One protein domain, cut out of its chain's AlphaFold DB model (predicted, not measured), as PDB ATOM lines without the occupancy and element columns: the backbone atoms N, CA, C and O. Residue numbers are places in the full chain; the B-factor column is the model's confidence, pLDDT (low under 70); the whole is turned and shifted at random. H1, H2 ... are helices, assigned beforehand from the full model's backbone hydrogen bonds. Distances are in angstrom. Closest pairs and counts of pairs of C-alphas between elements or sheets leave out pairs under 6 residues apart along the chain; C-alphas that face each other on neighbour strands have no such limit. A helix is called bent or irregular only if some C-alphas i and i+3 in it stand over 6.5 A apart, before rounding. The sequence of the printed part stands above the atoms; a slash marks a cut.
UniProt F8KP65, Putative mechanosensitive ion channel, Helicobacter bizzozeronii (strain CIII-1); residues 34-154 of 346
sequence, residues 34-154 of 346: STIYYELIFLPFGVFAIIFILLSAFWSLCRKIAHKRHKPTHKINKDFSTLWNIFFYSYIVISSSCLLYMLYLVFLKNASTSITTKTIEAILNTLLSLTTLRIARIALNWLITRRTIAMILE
ATOM      1  N   SER A  34      92.591 138.766 131.638       54.38
ATOM      2  CA  SER A  34      93.803 139.037 132.427       54.38
ATOM      3  C   SER A  34      94.566 137.771 132.844       54.38
ATOM      4  O   SER A  34      95.788 137.750 132.713       54.38
ATOM      5  N   THR A  35      93.889 136.693 133.263       55.91
ATOM      6  CA  THR A  35      94.536 135.410 133.596       55.91
ATOM      7  C   THR A  35      95.145 134.732 132.375       55.91
ATOM      8  O   THR A  35      96.260 134.225 132.476       55.91
ATOM      9  N   ILE A  36      94.488 134.795 131.213       59.00
ATOM     10  CA  ILE A  36      95.055 134.294 129.950       59.00
ATOM     11  C   ILE A  36      96.345 135.052 129.596       59.00
ATOM     12  O   ILE A  36      97.303 134.440 129.125       59.00
ATOM     13  N   TYR A  37      96.423 136.363 129.869       55.78
ATOM     14  CA  TYR A  37      97.669 137.118 129.686       55.78
ATOM     15  C   TYR A  37      98.771 136.631 130.626       55.78
ATOM     16  O   TYR A  37      99.877 136.393 130.155       55.78
ATOM     17  N   TYR A  38      98.498 136.441 131.920       58.69
ATOM     18  CA  TYR A  38      99.506 135.917 132.852       58.69
ATOM     19  C   TYR A  38     100.014 134.534 132.422       58.69
ATOM     20  O   TYR A  38     101.220 134.301 132.414       58.69
ATOM     21  N   GLU A  39      99.134 133.641 131.975       56.81
ATOM     22  CA  GLU A  39      99.558 132.334 131.469       56.81
ATOM     23  C   GLU A  39     100.406 132.452 130.195       56.81
ATOM     24  O   GLU A  39     101.477 131.857 130.119       56.81
ATOM     25  N   LEU A  40     100.021 133.293 129.231       56.47
ATOM     26  CA  LEU A  40     100.794 133.497 127.998       56.47
ATOM     27  C   LEU A  40     102.149 134.198 128.246       56.47
ATOM     28  O   LEU A  40     103.106 133.966 127.508       56.47
ATOM     29  N   ILE A  41     102.239 135.035 129.287       56.09
ATOM     30  CA  ILE A  41     103.447 135.775 129.685       56.09
ATOM     31  C   ILE A  41     104.435 134.866 130.425       56.09
ATOM     32  O   ILE A  41     105.621 134.880 130.106       56.09
ATOM     33  N   PHE A  42     103.986 134.094 131.418       60.94
ATOM     34  CA  PHE A  42     104.879 133.372 132.335       60.94
ATOM     35  C   PHE A  42     105.254 131.960 131.857       60.94
ATOM     36  O   PHE A  42     106.331 131.468 132.204       60.94
ATOM     37  N   LEU A  43     104.425 131.329 131.018       64.31
ATOM     38  CA  LEU A  43     104.688 130.000 130.459       64.31
ATOM     39  C   LEU A  43     106.013 129.912 129.668       64.31
ATOM     40  O   LEU A  43     106.793 129.003 129.957       64.31
ATOM     41  N   PRO A  44     106.351 130.827 128.732       66.44
ATOM     42  CA  PRO A  44     107.606 130.723 127.987       66.44
ATOM     43  C   PRO A  44     108.837 130.891 128.888       66.44
ATOM     44  O   PRO A  44     109.790 130.130 128.742       66.44
ATOM     45  N   PHE A  45     108.825 131.811 129.863       65.56
ATOM     46  CA  PHE A  45     109.947 131.973 130.802       65.56
ATOM     47  C   PHE A  45     110.150 130.731 131.674       65.56
ATOM     48  O   PHE A  45     111.291 130.308 131.869       65.56
ATOM     49  N   GLY A  46     109.058 130.115 132.140       72.00
ATOM     50  CA  GLY A  46     109.109 128.841 132.854       72.00
ATOM     51  C   GLY A  46     109.721 127.732 131.998       72.00
ATOM     52  O   GLY A  46     110.645 127.051 132.439       72.00
ATOM     53  N   VAL A  47     109.285 127.603 130.742       75.69
ATOM     54  CA  VAL A  47     109.819 126.608 129.798       75.69
ATOM     55  C   VAL A  47     111.307 126.842 129.513       75.69
ATOM     56  O   VAL A  47     112.095 125.901 129.593       75.69
ATOM     57  N   PHE A  48     111.733 128.082 129.254       70.31
ATOM     58  CA  PHE A  48     113.147 128.397 129.021       70.31
ATOM     59  C   PHE A  48     114.019 128.164 130.262       70.31
ATOM     60  O   PHE A  48     115.137 127.665 130.131       70.31
ATOM     61  N   ALA A  49     113.521 128.476 131.463       75.69
ATOM     62  CA  ALA A  49     114.223 128.186 132.712       75.69
ATOM     63  C   ALA A  49     114.382 126.672 132.935       75.69
ATOM     64  O   ALA A  49     115.466 126.213 133.289       75.69
ATOM     65  N   ILE A  50     113.338 125.884 132.653       82.25
ATOM     66  CA  ILE A  50     113.389 124.418 132.738       82.25
ATOM     67  C   ILE A  50     114.395 123.852 131.730       82.25
ATOM     68  O   ILE A  50     115.240 123.041 132.110       82.25
ATOM     69  N   ILE A  51     114.368 124.306 130.473       80.44
ATOM     70  CA  ILE A  51     115.336 123.887 129.444       80.44
ATOM     71  C   ILE A  51     116.768 124.206 129.889       80.44
ATOM     72  O   ILE A  51     117.652 123.362 129.750       80.44
ATOM     73  N   PHE A  52     117.003 125.387 130.468       77.88
ATOM     74  CA  PHE A  52     118.318 125.777 130.976       77.88
ATOM     75  C   PHE A  52     118.787 124.883 132.135       77.88
ATOM     76  O   PHE A  52     119.933 124.429 132.138       77.88
ATOM     77  N   ILE A  53     117.905 124.570 133.091       83.88
ATOM     78  CA  ILE A  53     118.205 123.662 134.209       83.88
ATOM     79  C   ILE A  53     118.527 122.254 133.694       83.88
ATOM     80  O   ILE A  53     119.508 121.650 134.132       83.88
ATOM     81  N   LEU A  54     117.750 121.743 132.733       85.31
ATOM     82  CA  LEU A  54     117.977 120.431 132.127       85.31
ATOM     83  C   LEU A  54     119.301 120.379 131.357       85.31
ATOM     84  O   LEU A  54     120.072 119.437 131.547       85.31
ATOM     85  N   LEU A  55     119.609 121.402 130.548       79.94
ATOM     86  CA  LEU A  55     120.905 121.506 129.872       79.94
ATOM     87  C   LEU A  55     122.051 121.564 130.888       79.94
ATOM     88  O   LEU A  55     123.043 120.864 130.714       79.94
ATOM     89  N   SER A  56     121.909 122.345 131.963       79.31
ATOM     90  CA  SER A  56     122.896 122.456 133.046       79.31
ATOM     91  C   SER A  56     123.184 121.117 133.721       79.31
ATOM     92  O   SER A  56     124.343 120.713 133.868       79.31
ATOM     93  N   ALA A  57     122.126 120.385 134.073       83.44
ATOM     94  CA  ALA A  57     122.229 119.069 134.686       83.44
ATOM     95  C   ALA A  57     122.876 118.047 133.737       83.44
ATOM     96  O   ALA A  57     123.803 117.337 134.137       83.44
ATOM     97  N   PHE A  58     122.446 118.019 132.471       83.50
ATOM     98  CA  PHE A  58     123.025 117.167 131.432       83.50
ATOM     99  C   PHE A  58     124.522 117.445 131.250       83.50
ATOM    100  O   PHE A  58     125.343 116.529 131.258       83.50
ATOM    101  N   TRP A  59     124.900 118.721 131.182       75.69
ATOM    102  CA  TRP A  59     126.285 119.139 130.990       75.69
ATOM    103  C   TRP A  59     127.163 118.755 132.196       75.69
ATOM    104  O   TRP A  59     128.252 118.200 132.028       75.69
ATOM    105  N   SER A  60     126.672 118.956 133.426       78.31
ATOM    106  CA  SER A  60     127.333 118.515 134.668       78.31
ATOM    107  C   SER A  60     127.571 116.997 134.699       78.31
ATOM    108  O   SER A  60     128.646 116.533 135.100       78.31
ATOM    109  N   LEU A  61     126.609 116.217 134.197       83.06
ATOM    110  CA  LEU A  61     126.730 114.767 134.062       83.06
ATOM    111  C   LEU A  61     127.820 114.383 133.049       83.06
ATOM    112  O   LEU A  61     128.693 113.571 133.364       83.06
ATOM    113  N   CYS A  62     127.828 115.010 131.867       77.94
ATOM    114  CA  CYS A  62     128.861 114.801 130.850       77.94
ATOM    115  C   CYS A  62     130.267 115.087 131.399       77.94
ATOM    116  O   CYS A  62     131.188 114.302 131.163       77.94
ATOM    117  N   ARG A  63     130.428 116.156 132.195       72.81
ATOM    118  CA  ARG A  63     131.702 116.492 132.853       72.81
ATOM    119  C   ARG A  63     132.154 115.392 133.817       72.81
ATOM    120  O   ARG A  63     133.308 114.968 133.766       72.81
ATOM    121  N   LYS A  64     131.251 114.896 134.670       79.12
ATOM    122  CA  LYS A  64     131.549 113.798 135.611       79.12
ATOM    123  C   LYS A  64     131.959 112.513 134.882       79.12
ATOM    124  O   LYS A  64     132.915 111.858 135.292       79.12
ATOM    125  N   ILE A  65     131.284 112.176 133.781       78.44
ATOM    126  CA  ILE A  65     131.607 110.999 132.957       78.44
ATOM    127  C   ILE A  65     132.983 111.150 132.293       78.44
ATOM    128  O   ILE A  65     133.762 110.196 132.285       78.44
ATOM    129  N   ALA A  66     133.311 112.336 131.773       70.62
ATOM    130  CA  ALA A  66     134.607 112.607 131.153       70.62
ATOM    131  C   ALA A  66     135.774 112.468 132.149       70.62
ATOM    132  O   ALA A  66     136.783 111.840 131.823       70.62
ATOM    133  N   HIS A  67     135.608 112.955 133.386       68.75
ATOM    134  CA  HIS A  67     136.600 112.783 134.453       68.75
ATOM    135  C   HIS A  67     136.801 111.316 134.849       68.75
ATOM    136  O   HIS A  67     137.938 110.876 135.001       68.75
ATOM    137  N   LYS A  68     135.714 110.539 134.963       75.00
ATOM    138  CA  LYS A  68     135.778 109.114 135.331       75.00
ATOM    139  C   LYS A  68     136.500 108.255 134.281       75.00
ATOM    140  O   LYS A  68     137.004 107.190 134.608       75.00
ATOM    141  N   ARG A  69     136.584 108.717 133.028       73.12
ATOM    142  CA  ARG A  69     137.298 108.040 131.930       73.12
ATOM    143  C   ARG A  69     138.781 108.435 131.810       73.12
ATOM    144  O   ARG A  69     139.352 108.253 130.740       73.12
ATOM    145  N   HIS A  70     139.396 108.986 132.864       57.56
ATOM    146  CA  HIS A  70     140.815 109.386 132.901       57.56
ATOM    147  C   HIS A  70     141.268 110.261 131.713       57.56
ATOM    148  O   HIS A  70     142.380 110.120 131.214       57.56
ATOM    149  N   LYS A  71     140.433 111.206 131.260       53.19
ATOM    150  CA  LYS A  71     140.832 112.208 130.255       53.19
ATOM    151  C   LYS A  71     140.848 113.627 130.834       53.19
ATOM    152  O   LYS A  71     139.947 114.404 130.523       53.19
ATOM    153  N   PRO A  72     141.846 114.022 131.643       53.22
ATOM    154  CA  PRO A  72     142.067 115.424 131.941       53.22
ATOM    155  C   PRO A  72     143.049 115.986 130.910       53.22
ATOM    156  O   PRO A  72     144.234 116.134 131.179       53.22
ATOM    157  N   THR A  73     142.577 116.294 129.704       57.28
ATOM    158  CA  THR A  73     143.335 117.190 128.826       57.28
ATOM    159  C   THR A  73     142.840 118.609 129.069       57.28
ATOM    160  O   THR A  73     141.639 118.878 129.025       57.28
ATOM    161  N   HIS A  74     143.768 119.533 129.321       57.72
ATOM    162  CA  HIS A  74     143.512 120.976 129.435       57.72
ATOM    163  C   HIS A  74     142.569 121.492 128.323       57.72
ATOM    164  O   HIS A  74     141.687 122.314 128.571       57.72
ATOM    165  N   LYS A  75     142.680 120.911 127.119       55.22
ATOM    166  CA  LYS A  75     141.813 121.158 125.961       55.22
ATOM    167  C   LYS A  75     140.330 120.826 126.204       55.22
ATOM    168  O   LYS A  75     139.490 121.674 125.935       55.22
ATOM    169  N   ILE A  76     139.994 119.672 126.793       61.84
ATOM    170  CA  ILE A  76     138.593 119.287 127.072       61.84
ATOM    171  C   ILE A  76     137.952 120.239 128.090       61.84
ATOM    172  O   ILE A  76     136.812 120.660 127.905       61.84
ATOM    173  N   ASN A  77     138.684 120.622 129.139       65.69
ATOM    174  CA  ASN A  77     138.173 121.570 130.136       65.69
ATOM    175  C   ASN A  77     137.932 122.962 129.536       65.69
ATOM    176  O   ASN A  77     136.921 123.596 129.842       65.69
ATOM    177  N   LYS A  78     138.826 123.408 128.650       65.50
ATOM    178  CA  LYS A  78     138.718 124.678 127.927       65.50
ATOM    179  C   LYS A  78     137.555 124.687 126.937       65.50
ATOM    180  O   LYS A  78     136.799 125.657 126.896       65.50
ATOM    181  N   ASP A  79     137.359 123.609 126.185       63.75
ATOM    182  CA  ASP A  79     136.231 123.479 125.257       63.75
ATOM    183  C   ASP A  79     134.902 123.462 126.027       63.75
ATOM    184  O   ASP A  79     133.952 124.166 125.675       63.75
ATOM    185  N   PHE A  80     134.860 122.745 127.154       68.50
ATOM    186  CA  PHE A  80     133.687 122.672 128.017       68.50
ATOM    187  C   PHE A  80     133.319 124.030 128.627       68.50
ATOM    188  O   PHE A  80     132.141 124.398 128.633       68.50
ATOM    189  N   SER A  81     134.296 124.786 129.142       66.38
ATOM    190  CA  SER A  81     134.041 126.123 129.693       66.38
ATOM    191  C   SER A  81     133.603 127.103 128.608       66.38
ATOM    192  O   SER A  81     132.723 127.929 128.837       66.38
ATOM    193  N   THR A  82     134.179 126.990 127.409       65.56
ATOM    194  CA  THR A  82     133.831 127.847 126.271       65.56
ATOM    195  C   THR A  82     132.385 127.616 125.834       65.56
ATOM    196  O   THR A  82     131.641 128.579 125.656       65.56
ATOM    197  N   LEU A  83     131.955 126.356 125.718       67.50
ATOM    198  CA  LEU A  83     130.577 126.007 125.363       67.50
ATOM    199  C   LEU A  83     129.573 126.450 126.435       67.50
ATOM    200  O   LEU A  83     128.554 127.047 126.098       67.50
ATOM    201  N   TRP A  84     129.884 126.232 127.717       72.38
ATOM    202  CA  TRP A  84     129.041 126.685 128.829       72.38
ATOM    203  C   TRP A  84     128.800 128.198 128.798       72.38
ATOM    204  O   TRP A  84     127.661 128.651 128.901       72.38
ATOM    205  N   ASN A  85     129.864 128.977 128.582       72.50
ATOM    206  CA  ASN A  85     129.761 130.429 128.480       72.50
ATOM    207  C   ASN A  85     128.865 130.846 127.303       72.50
ATOM    208  O   ASN A  85     128.040 131.741 127.460       72.50
ATOM    209  N   ILE A  86     128.965 130.177 126.147       70.75
ATOM    210  CA  ILE A  86     128.107 130.461 124.984       70.75
ATOM    211  C   ILE A  86     126.627 130.242 125.326       70.75
ATOM    212  O   ILE A  86     125.826 131.143 125.079       70.75
ATOM    213  N   PHE A  87     126.272 129.102 125.929       70.69
ATOM    214  CA  PHE A  87     124.886 128.809 126.321       70.69
ATOM    215  C   PHE A  87     124.349 129.799 127.360       70.69
ATOM    216  O   PHE A  87     123.211 130.263 127.254       70.69
ATOM    217  N   PHE A  88     125.174 130.154 128.346       72.31
ATOM    218  CA  PHE A  88     124.806 131.103 129.392       72.31
ATOM    219  C   PHE A  88     124.522 132.499 128.822       72.31
ATOM    220  O   PHE A  88     123.463 133.072 129.082       72.31
ATOM    221  N   TYR A  89     125.410 133.024 127.972       68.94
ATOM    222  CA  TYR A  89     125.195 134.324 127.336       68.94
ATOM    223  C   TYR A  89     124.024 134.303 126.347       68.94
ATOM    224  O   TYR A  89     123.259 135.266 126.310       68.94
ATOM    225  N   SER A  90     123.819 133.214 125.591       67.94
ATOM    226  CA  SER A  90     122.652 133.108 124.707       67.94
ATOM    227  C   SER A  90     121.337 133.116 125.486       67.94
ATOM    228  O   SER A  90     120.393 133.776 125.062       67.94
ATOM    229  N   TYR A  91     121.282 132.450 126.646       74.00
ATOM    230  CA  TYR A  91     120.101 132.464 127.512       74.00
ATOM    231  C   TYR A  91     119.788 133.878 128.013       74.00
ATOM    232  O   TYR A  91     118.648 134.326 127.898       74.00
ATOM    233  N   ILE A  92     120.801 134.608 128.496       72.38
ATOM    234  CA  ILE A  92     120.635 135.991 128.967       72.38
ATOM    235  C   ILE A  92     120.082 136.881 127.850       72.38
ATOM    236  O   ILE A  92     119.099 137.581 128.070       72.38
ATOM    237  N   VAL A  93     120.671 136.819 126.651       72.75
ATOM    238  CA  VAL A  93     120.266 137.656 125.509       72.75
ATOM    239  C   VAL A  93     118.846 137.331 125.040       72.75
ATOM    240  O   VAL A  93     118.069 138.245 124.757       72.75
ATOM    241  N   ILE A  94     118.484 136.047 124.964       73.31
ATOM    242  CA  ILE A  94     117.133 135.621 124.572       73.31
ATOM    243  C   ILE A  94     116.118 136.072 125.626       73.31
ATOM    244  O   ILE A  94     115.123 136.708 125.283       73.31
ATOM    245  N   SER A  95     116.399 135.835 126.911       66.69
ATOM    246  CA  SER A  95     115.524 136.236 128.017       66.69
ATOM    247  C   SER A  95     115.333 137.755 128.078       66.69
ATOM    248  O   SER A  95     114.208 138.226 128.251       66.69
ATOM    249  N   SER A  96     116.399 138.545 127.893       71.62
ATOM    250  CA  SER A  96     116.305 140.010 127.876       71.62
ATOM    251  C   SER A  96     115.545 140.530 126.655       71.62
ATOM    252  O   SER A  96     114.768 141.474 126.773       71.62
ATOM    253  N   SER A  97     115.724 139.904 125.487       70.56
ATOM    254  CA  SER A  97     115.010 140.276 124.256       70.56
ATOM    255  C   SER A  97     113.514 139.969 124.358       70.56
ATOM    256  O   SER A  97     112.693 140.796 123.963       70.56
ATOM    257  N   CYS A  98     113.152 138.827 124.953       67.62
ATOM    258  CA  CYS A  98     111.764 138.496 125.272       67.62
ATOM    259  C   CYS A  98     111.156 139.523 126.234       67.62
ATOM    260  O   CYS A  98     110.073 140.027 125.962       67.62
ATOM    261  N   LEU A  99     111.858 139.902 127.309       70.88
ATOM    262  CA  LEU A  99     111.375 140.914 128.258       70.88
ATOM    263  C   LEU A  99     111.098 142.269 127.579       70.88
ATOM    264  O   LEU A  99     110.046 142.869 127.798       70.88
ATOM    265  N   LEU A 100     112.013 142.735 126.722       72.75
ATOM    266  CA  LEU A 100     111.857 143.991 125.981       72.75
ATOM    267  C   LEU A 100     110.679 143.946 124.998       72.75
ATOM    268  O   LEU A 100     109.908 144.901 124.923       72.75
ATOM    269  N   TYR A 101     110.500 142.831 124.284       72.06
ATOM    270  CA  TYR A 101     109.351 142.632 123.396       72.06
ATOM    271  C   TYR A 101     108.023 142.640 124.171       72.06
ATOM    272  O   TYR A 101     107.041 143.231 123.723       72.06
ATOM    273  N   MET A 102     108.003 142.061 125.374       64.94
ATOM    274  CA  MET A 102     106.822 142.071 126.238       64.94
ATOM    275  C   MET A 102     106.475 143.473 126.751       64.94
ATOM    276  O   MET A 102     105.310 143.866 126.701       64.94
ATOM    277  N   LEU A 103     107.468 144.258 127.183       66.44
ATOM    278  CA  LEU A 103     107.277 145.667 127.562       66.44
ATOM    279  C   LEU A 103     106.716 146.498 126.397       66.44
ATOM    280  O   LEU A 103     105.829 147.328 126.594       66.44
ATOM    281  N   TYR A 104     107.182 146.224 125.178       70.44
ATOM    282  CA  TYR A 104     106.685 146.855 123.959       70.44
ATOM    283  C   TYR A 104     105.212 146.504 123.662       70.44
ATOM    284  O   TYR A 104     104.424 147.397 123.356       70.44
ATOM    285  N   LEU A 105     104.794 145.241 123.827       61.75
ATOM    286  CA  LEU A 105     103.387 144.841 123.656       61.75
ATOM    287  C   LEU A 105     102.451 145.489 124.689       61.75
ATOM    288  O   LEU A 105     101.331 145.879 124.351       61.75
ATOM    289  N   VAL A 106     102.905 145.633 125.938       64.56
ATOM    290  CA  VAL A 106     102.149 146.329 126.996       64.56
ATOM    291  C   VAL A 106     102.003 147.819 126.674       64.56
ATOM    292  O   VAL A 106     100.918 148.375 126.844       64.56
ATOM    293  N   PHE A 107     103.059 148.450 126.151       65.19
ATOM    294  CA  PHE A 107     103.031 149.844 125.708       65.19
ATOM    295  C   PHE A 107     102.035 150.071 124.559       65.19
ATOM    296  O   PHE A 107     101.181 150.951 124.667       65.19
ATOM    297  N   LEU A 108     102.072 149.235 123.511       63.53
ATOM    298  CA  LEU A 108     101.137 149.326 122.379       63.53
ATOM    299  C   LEU A 108      99.672 149.192 122.807       63.53
ATOM    300  O   LEU A 108      98.795 149.841 122.246       63.53
ATOM    301  N   LYS A 109      99.389 148.353 123.807       60.72
ATOM    302  CA  LYS A 109      98.019 148.109 124.264       60.72
ATOM    303  C   LYS A 109      97.440 149.265 125.092       60.72
ATOM    304  O   LYS A 109      96.221 149.401 125.156       60.72
ATOM    305  N   ASN A 110      98.288 150.087 125.717       60.88
ATOM    306  CA  ASN A 110      97.864 151.231 126.534       60.88
ATOM    307  C   ASN A 110      97.706 152.535 125.719       60.88
ATOM    308  O   ASN A 110      97.106 153.496 126.198       60.88
ATOM    309  N   ALA A 111      98.219 152.581 124.486       58.22
ATOM    310  CA  ALA A 111      98.073 153.720 123.585       58.22
ATOM    311  C   ALA A 111      96.706 153.682 122.869       58.22
ATOM    312  O   ALA A 111      96.515 153.041 121.837       58.22
ATOM    313  N   SER A 112      95.708 154.363 123.438       53.94
ATOM    314  CA  SER A 112      94.373 154.493 122.846       53.94
ATOM    315  C   SER A 112      94.347 155.533 121.711       53.94
ATOM    316  O   SER A 112      94.563 156.722 121.918       53.94
ATOM    317  N   THR A 113      94.090 155.035 120.497       60.09
ATOM    318  CA  THR A 113      93.412 155.653 119.335       60.09
ATOM    319  C   THR A 113      93.406 157.190 119.197       60.09
ATOM    320  O   THR A 113      92.365 157.826 119.348       60.09
ATOM    321  N   SER A 114      94.519 157.774 118.742       56.00
ATOM    322  CA  SER A 114      94.553 159.073 118.044       56.00
ATOM    323  C   SER A 114      95.488 158.997 116.825       56.00
ATOM    324  O   SER A 114      96.462 158.248 116.817       56.00
ATOM    325  N   ILE A 115      95.218 159.763 115.761       59.75
ATOM    326  CA  ILE A 115      96.074 159.820 114.556       59.75
ATOM    327  C   ILE A 115      97.506 160.259 114.919       59.75
ATOM    328  O   ILE A 115      98.466 159.784 114.317       59.75
ATOM    329  N   THR A 116      97.661 161.091 115.953       59.50
ATOM    330  CA  THR A 116      98.964 161.553 116.457       59.50
ATOM    331  C   THR A 116      99.733 160.490 117.244       59.50
ATOM    332  O   THR A 116     100.959 160.497 117.226       59.50
ATOM    333  N   THR A 117      99.057 159.542 117.902       63.62
ATOM    334  CA  THR A 117      99.747 158.445 118.603       63.62
ATOM    335  C   THR A 117     100.263 157.412 117.608       63.62
ATOM    336  O   THR A 117     101.391 156.953 117.744       63.62
ATOM    337  N   LYS A 118      99.518 157.155 116.524       65.69
ATOM    338  CA  LYS A 118      99.945 156.258 115.437       65.69
ATOM    339  C   LYS A 118     101.185 156.757 114.687       65.69
ATOM    340  O   LYS A 118     102.021 155.949 114.285       65.69
ATOM    341  N   THR A 119     101.331 158.069 114.484       63.72
ATOM    342  CA  THR A 119     102.534 158.633 113.843       63.72
ATOM    343  C   THR A 119     103.751 158.571 114.764       63.72
ATOM    344  O   THR A 119     104.837 158.219 114.308       63.72
ATOM    345  N   ILE A 120     103.575 158.827 116.064       71.75
ATOM    346  CA  ILE A 120     104.637 158.675 117.071       71.75
ATOM    347  C   ILE A 120     105.053 157.200 117.210       71.75
ATOM    348  O   ILE A 120     106.246 156.905 117.241       71.75
ATOM    349  N   GLU A 121     104.100 156.265 117.207       71.50
ATOM    350  CA  GLU A 121     104.359 154.818 117.186       71.50
ATOM    351  C   GLU A 121     105.151 154.399 115.939       71.50
ATOM    352  O   GLU A 121     106.124 153.655 116.048       71.50
ATOM    353  N   ALA A 122     104.797 154.908 114.754       69.06
ATOM    354  CA  ALA A 122     105.529 154.617 113.522       69.06
ATOM    355  C   ALA A 122     106.987 155.120 113.575       69.06
ATOM    356  O   ALA A 122     107.911 154.406 113.174       69.06
ATOM    357  N   ILE A 123     107.220 156.320 114.118       74.00
ATOM    358  CA  ILE A 123     108.570 156.880 114.300       74.00
ATOM    359  C   ILE A 123     109.371 156.061 115.322       74.00
ATOM    360  O   ILE A 123     110.531 155.727 115.088       74.00
ATOM    361  N   LEU A 124     108.758 155.667 116.438       76.44
ATOM    362  CA  LEU A 124     109.428 154.841 117.440       76.44
ATOM    363  C   LEU A 124     109.784 153.451 116.891       76.44
ATOM    364  O   LEU A 124     110.895 152.968 117.102       76.44
ATOM    365  N   ASN A 125     108.886 152.839 116.118       73.81
ATOM    366  CA  ASN A 125     109.097 151.525 115.509       73.81
ATOM    367  C   ASN A 125     110.183 151.542 114.436       73.81
ATOM    368  O   ASN A 125     110.949 150.588 114.313       73.81
ATOM    369  N   THR A 126     110.279 152.633 113.677       79.06
ATOM    370  CA  THR A 126     111.357 152.833 112.698       79.06
ATOM    371  C   THR A 126     112.707 153.085 113.371       79.06
ATOM    372  O   THR A 126     113.719 152.537 112.944       79.06
ATOM    373  N   LEU A 127     112.754 153.835 114.473       77.88
ATOM    374  CA  LEU A 127     113.980 153.993 115.266       77.88
ATOM    375  C   LEU A 127     114.413 152.669 115.914       77.88
ATOM    376  O   LEU A 127     115.597 152.315 115.894       77.88
ATOM    377  N   LEU A 128     113.458 151.901 116.439       78.31
ATOM    378  CA  LEU A 128     113.719 150.577 116.990       78.31
ATOM    379  C   LEU A 128     114.219 149.618 115.899       78.31
ATOM    380  O   LEU A 128     115.205 148.923 116.109       78.31
ATOM    381  N   SER A 129     113.625 149.625 114.703       76.75
ATOM    382  CA  SER A 129     114.085 148.775 113.595       76.75
ATOM    383  C   SER A 129     115.479 149.162 113.081       76.75
ATOM    384  O   SER A 129     116.288 148.294 112.753       76.75
ATOM    385  N   LEU A 130     115.821 150.453 113.068       79.12
ATOM    386  CA  LEU A 130     117.163 150.914 112.703       79.12
ATOM    387  C   LEU A 130     118.215 150.540 113.756       79.12
ATOM    388  O   LEU A 130     119.338 150.164 113.403       79.12
ATOM    389  N   THR A 131     117.876 150.621 115.043       83.94
ATOM    390  CA  THR A 131     118.781 150.206 116.127       83.94
ATOM    391  C   THR A 131     118.966 148.691 116.154       83.94
ATOM    392  O   THR A 131     120.108 148.234 116.246       83.94
ATOM    393  N   THR A 132     117.905 147.901 115.959       82.38
ATOM    394  CA  THR A 132     118.029 146.441 115.833       82.38
ATOM    395  C   THR A 132     118.837 146.045 114.603       82.38
ATOM    396  O   THR A 132     119.691 145.170 114.716       82.38
ATOM    397  N   LEU A 133     118.686 146.730 113.462       80.88
ATOM    398  CA  LEU A 133     119.517 146.497 112.276       80.88
ATOM    399  C   LEU A 133     121.005 146.781 112.542       80.88
ATOM    400  O   LEU A 133     121.871 146.033 112.085       80.88
ATOM    401  N   ARG A 134     121.327 147.845 113.291       77.56
ATOM    402  CA  ARG A 134     122.713 148.159 113.684       77.56
ATOM    403  C   ARG A 134     123.300 147.076 114.586       77.56
ATOM    404  O   ARG A 134     124.403 146.605 114.319       77.56
ATOM    405  N   ILE A 135     122.554 146.645 115.603       79.56
ATOM    406  CA  ILE A 135     122.974 145.568 116.511       79.56
ATOM    407  C   ILE A 135     123.136 144.253 115.738       79.56
ATOM    408  O   ILE A 135     124.146 143.572 115.896       79.56
ATOM    409  N   ALA A 136     122.200 143.931 114.841       78.81
ATOM    410  CA  ALA A 136     122.256 142.743 113.997       78.81
ATOM    411  C   ALA A 136     123.491 142.744 113.086       78.81
ATOM    412  O   ALA A 136     124.158 141.721 112.968       78.81
ATOM    413  N   ARG A 137     123.853 143.891 112.492       76.88
ATOM    414  CA  ARG A 137     125.086 144.022 111.699       76.88
ATOM    415  C   ARG A 137     126.343 143.815 112.540       76.88
ATOM    416  O   ARG A 137     127.245 143.120 112.088       76.88
ATOM    417  N   ILE A 138     126.399 144.374 113.750       80.06
ATOM    418  CA  ILE A 138     127.534 144.175 114.667       80.06
ATOM    419  C   ILE A 138     127.653 142.694 115.051       80.06
ATOM    420  O   ILE A 138     128.743 142.127 114.980       80.06
ATOM    421  N   ALA A 139     126.536 142.050 115.394       78.88
ATOM    422  CA  ALA A 139     126.496 140.633 115.743       78.88
ATOM    423  C   ALA A 139     126.890 139.730 114.561       78.88
ATOM    424  O   ALA A 139     127.675 138.796 114.730       78.88
ATOM    425  N   LEU A 140     126.394 140.033 113.357       75.88
ATOM    426  CA  LEU A 140     126.744 139.315 112.133       75.88
ATOM    427  C   LEU A 140     128.231 139.473 111.808       75.88
ATOM    428  O   LEU A 140     128.898 138.478 111.537       75.88
ATOM    429  N   ASN A 141     128.761 140.697 111.890       75.94
ATOM    430  CA  ASN A 141     130.180 140.955 111.667       75.94
ATOM    431  C   ASN A 141     131.038 140.175 112.669       75.94
ATOM    432  O   ASN A 141     131.959 139.471 112.272       75.94
ATOM    433  N   TRP A 142     130.675 140.197 113.953       78.31
ATOM    434  CA  TRP A 142     131.361 139.418 114.983       78.31
ATOM    435  C   TRP A 142     131.359 137.910 114.687       78.31
ATOM    436  O   TRP A 142     132.388 137.248 114.837       78.31
ATOM    437  N   LEU A 143     130.232 137.359 114.222       73.12
ATOM    438  CA  LEU A 143     130.118 135.943 113.866       73.12
ATOM    439  C   LEU A 143     130.983 135.583 112.650       73.12
ATOM    440  O   LEU A 143     131.661 134.552 112.667       73.12
ATOM    441  N   ILE A 144     130.969 136.426 111.612       76.88
ATOM    442  CA  ILE A 144     131.780 136.243 110.404       76.88
ATOM    443  C   ILE A 144     133.260 136.320 110.769       76.88
ATOM    444  O   ILE A 144     133.988 135.377 110.482       76.88
ATOM    445  N   THR A 145     133.691 137.366 111.479       75.69
ATOM    446  CA  THR A 145     135.083 137.538 111.917       75.69
ATOM    447  C   THR A 145     135.555 136.367 112.778       75.69
ATOM    448  O   THR A 145     136.652 135.851 112.593       75.69
ATOM    449  N   ARG A 146     134.721 135.872 113.696       77.06
ATOM    450  CA  ARG A 146     135.054 134.686 114.497       77.06
ATOM    451  C   ARG A 146     135.253 133.444 113.624       77.06
ATOM    452  O   ARG A 146     136.165 132.664 113.889       77.06
ATOM    453  N   ARG A 147     134.406 133.248 112.607       73.25
ATOM    454  CA  ARG A 147     134.518 132.123 111.670       73.25
ATOM    455  C   ARG A 147     135.764 132.252 110.793       73.25
ATOM    456  O   ARG A 147     136.480 131.270 110.651       73.25
ATOM    457  N   THR A 148     136.050 133.435 110.250       71.94
ATOM    458  CA  THR A 148     137.236 133.661 109.408       71.94
ATOM    459  C   THR A 148     138.522 133.448 110.190       71.94
ATOM    460  O   THR A 148     139.396 132.726 109.726       71.94
ATOM    461  N   ILE A 149     138.601 133.959 111.420       76.50
ATOM    462  CA  ILE A 149     139.754 133.721 112.293       76.50
ATOM    463  C   ILE A 149     139.920 132.234 112.611       76.50
ATOM    464  O   ILE A 149     141.044 131.736 112.630       76.50
ATOM    465  N   ALA A 150     138.820 131.517 112.860       73.56
ATOM    466  CA  ALA A 150     138.877 130.081 113.103       73.56
ATOM    467  C   ALA A 150     139.420 129.315 111.889       73.56
ATOM    468  O   ALA A 150     140.236 128.426 112.088       73.56
ATOM    469  N   MET A 151     139.035 129.699 110.666       72.62
ATOM    470  CA  MET A 151     139.559 129.100 109.431       72.62
ATOM    471  C   MET A 151     141.051 129.411 109.223       72.62
ATOM    472  O   MET A 151     141.821 128.520 108.891       72.62
ATOM    473  N   ILE A 152     141.490 130.653 109.472       73.38
ATOM    474  CA  ILE A 152     142.911 131.043 109.338       73.38
ATOM    475  C   ILE A 152     143.788 130.274 110.338       73.38
ATOM    476  O   ILE A 152     144.877 129.817 110.000       73.38
ATOM    477  N   LEU A 153     143.313 130.122 111.577       74.69
ATOM    478  CA  LEU A 153     144.040 129.445 112.652       74.69
ATOM    479  C   LEU A 153     143.841 127.925 112.675       74.69
ATOM    480  O   LEU A 153     144.441 127.267 113.520       74.69
ATOM    481  N   GLU A 154     143.017 127.356 111.793       74.19
ATOM    482  CA  GLU A 154     142.672 125.927 111.809       74.19
ATOM    483  C   GLU A 154     143.913 125.034 111.700       74.19
ATOM    484  O   GLU A 154     144.023 124.010 112.375       74.19
TER     485      GLU A 154
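What this domain is: This is residues 34 to 154 of the 346 residues of the protein "Putative mechanosensitive ion channel" of Helicobacter bizzozeronii (strain CIII-1) (UniProt F8KP65). Three long helices form a flat, open zigzag sheet of rods: the longest, H3, lies at one side, H2 runs in the middle, and H1, bent near its beginning, lies at the other side. They are loosely spaced, with no pair clearly touching, and residues 126 to 154 of the H3 side stand free. The printed part has 121 residues with three named helices, H1, H2 and H3 in that order, and no named strand; the class is all helix. It is extended, with a radius of gyration of the C-alphas of 21.2 A, and spans 69 by 42 by 12 A.

Where its parts are: Find C-alpha 115 at (96.074, 159.820, 114.556); from there H3 runs through residues 115 to 152, 55.2 A, to C-alpha 152 at (142.911, 131.043, 109.338). H2 takes residues 74 to 110 and is 54.8 A long. H1, residues 34 to 68, was assigned as one helix by its hydrogen bonds but is bent, with C-alphas 41 and 44 standing 6.8 A apart. Its arm H1a, residues 34 to 41, begins at C-alpha 34 at (93.803, 139.037, 132.427); its arm H1b, residues 44 to 68, is 36.3 A long.

How they stand to each other: Look from H3 to H2: they are near each other, their closest C-alphas 8.2 A apart. H2 and H1b are close but not clearly touching; their closest C-alphas, Phe 45 and Ser 95, are 7.6 A apart. These two run opposite ways at a shallow tilt of 3 degrees. H1a is close to H2 but not clearly touching, with Ile 41 and Met 102 the closest C-alphas at 7.9 A. H1a and H1b stand at a shallow tilt of 30 degrees. H3 is apart from both arms. Every O i to N i+4 pair is within hydrogen-bond range in H1a, H1b, H2 and H3.

The domain as a whole: The C-alphas of His 70 and Ile 115, the two farthest apart, are 69.9 A from each other. The printed part has no cut, and both links are tight. The mean pLDDT of the printed part is 70.3, with 49 residues under 70, among them residues 34 to 45, 70 to 83 and 105 to 119.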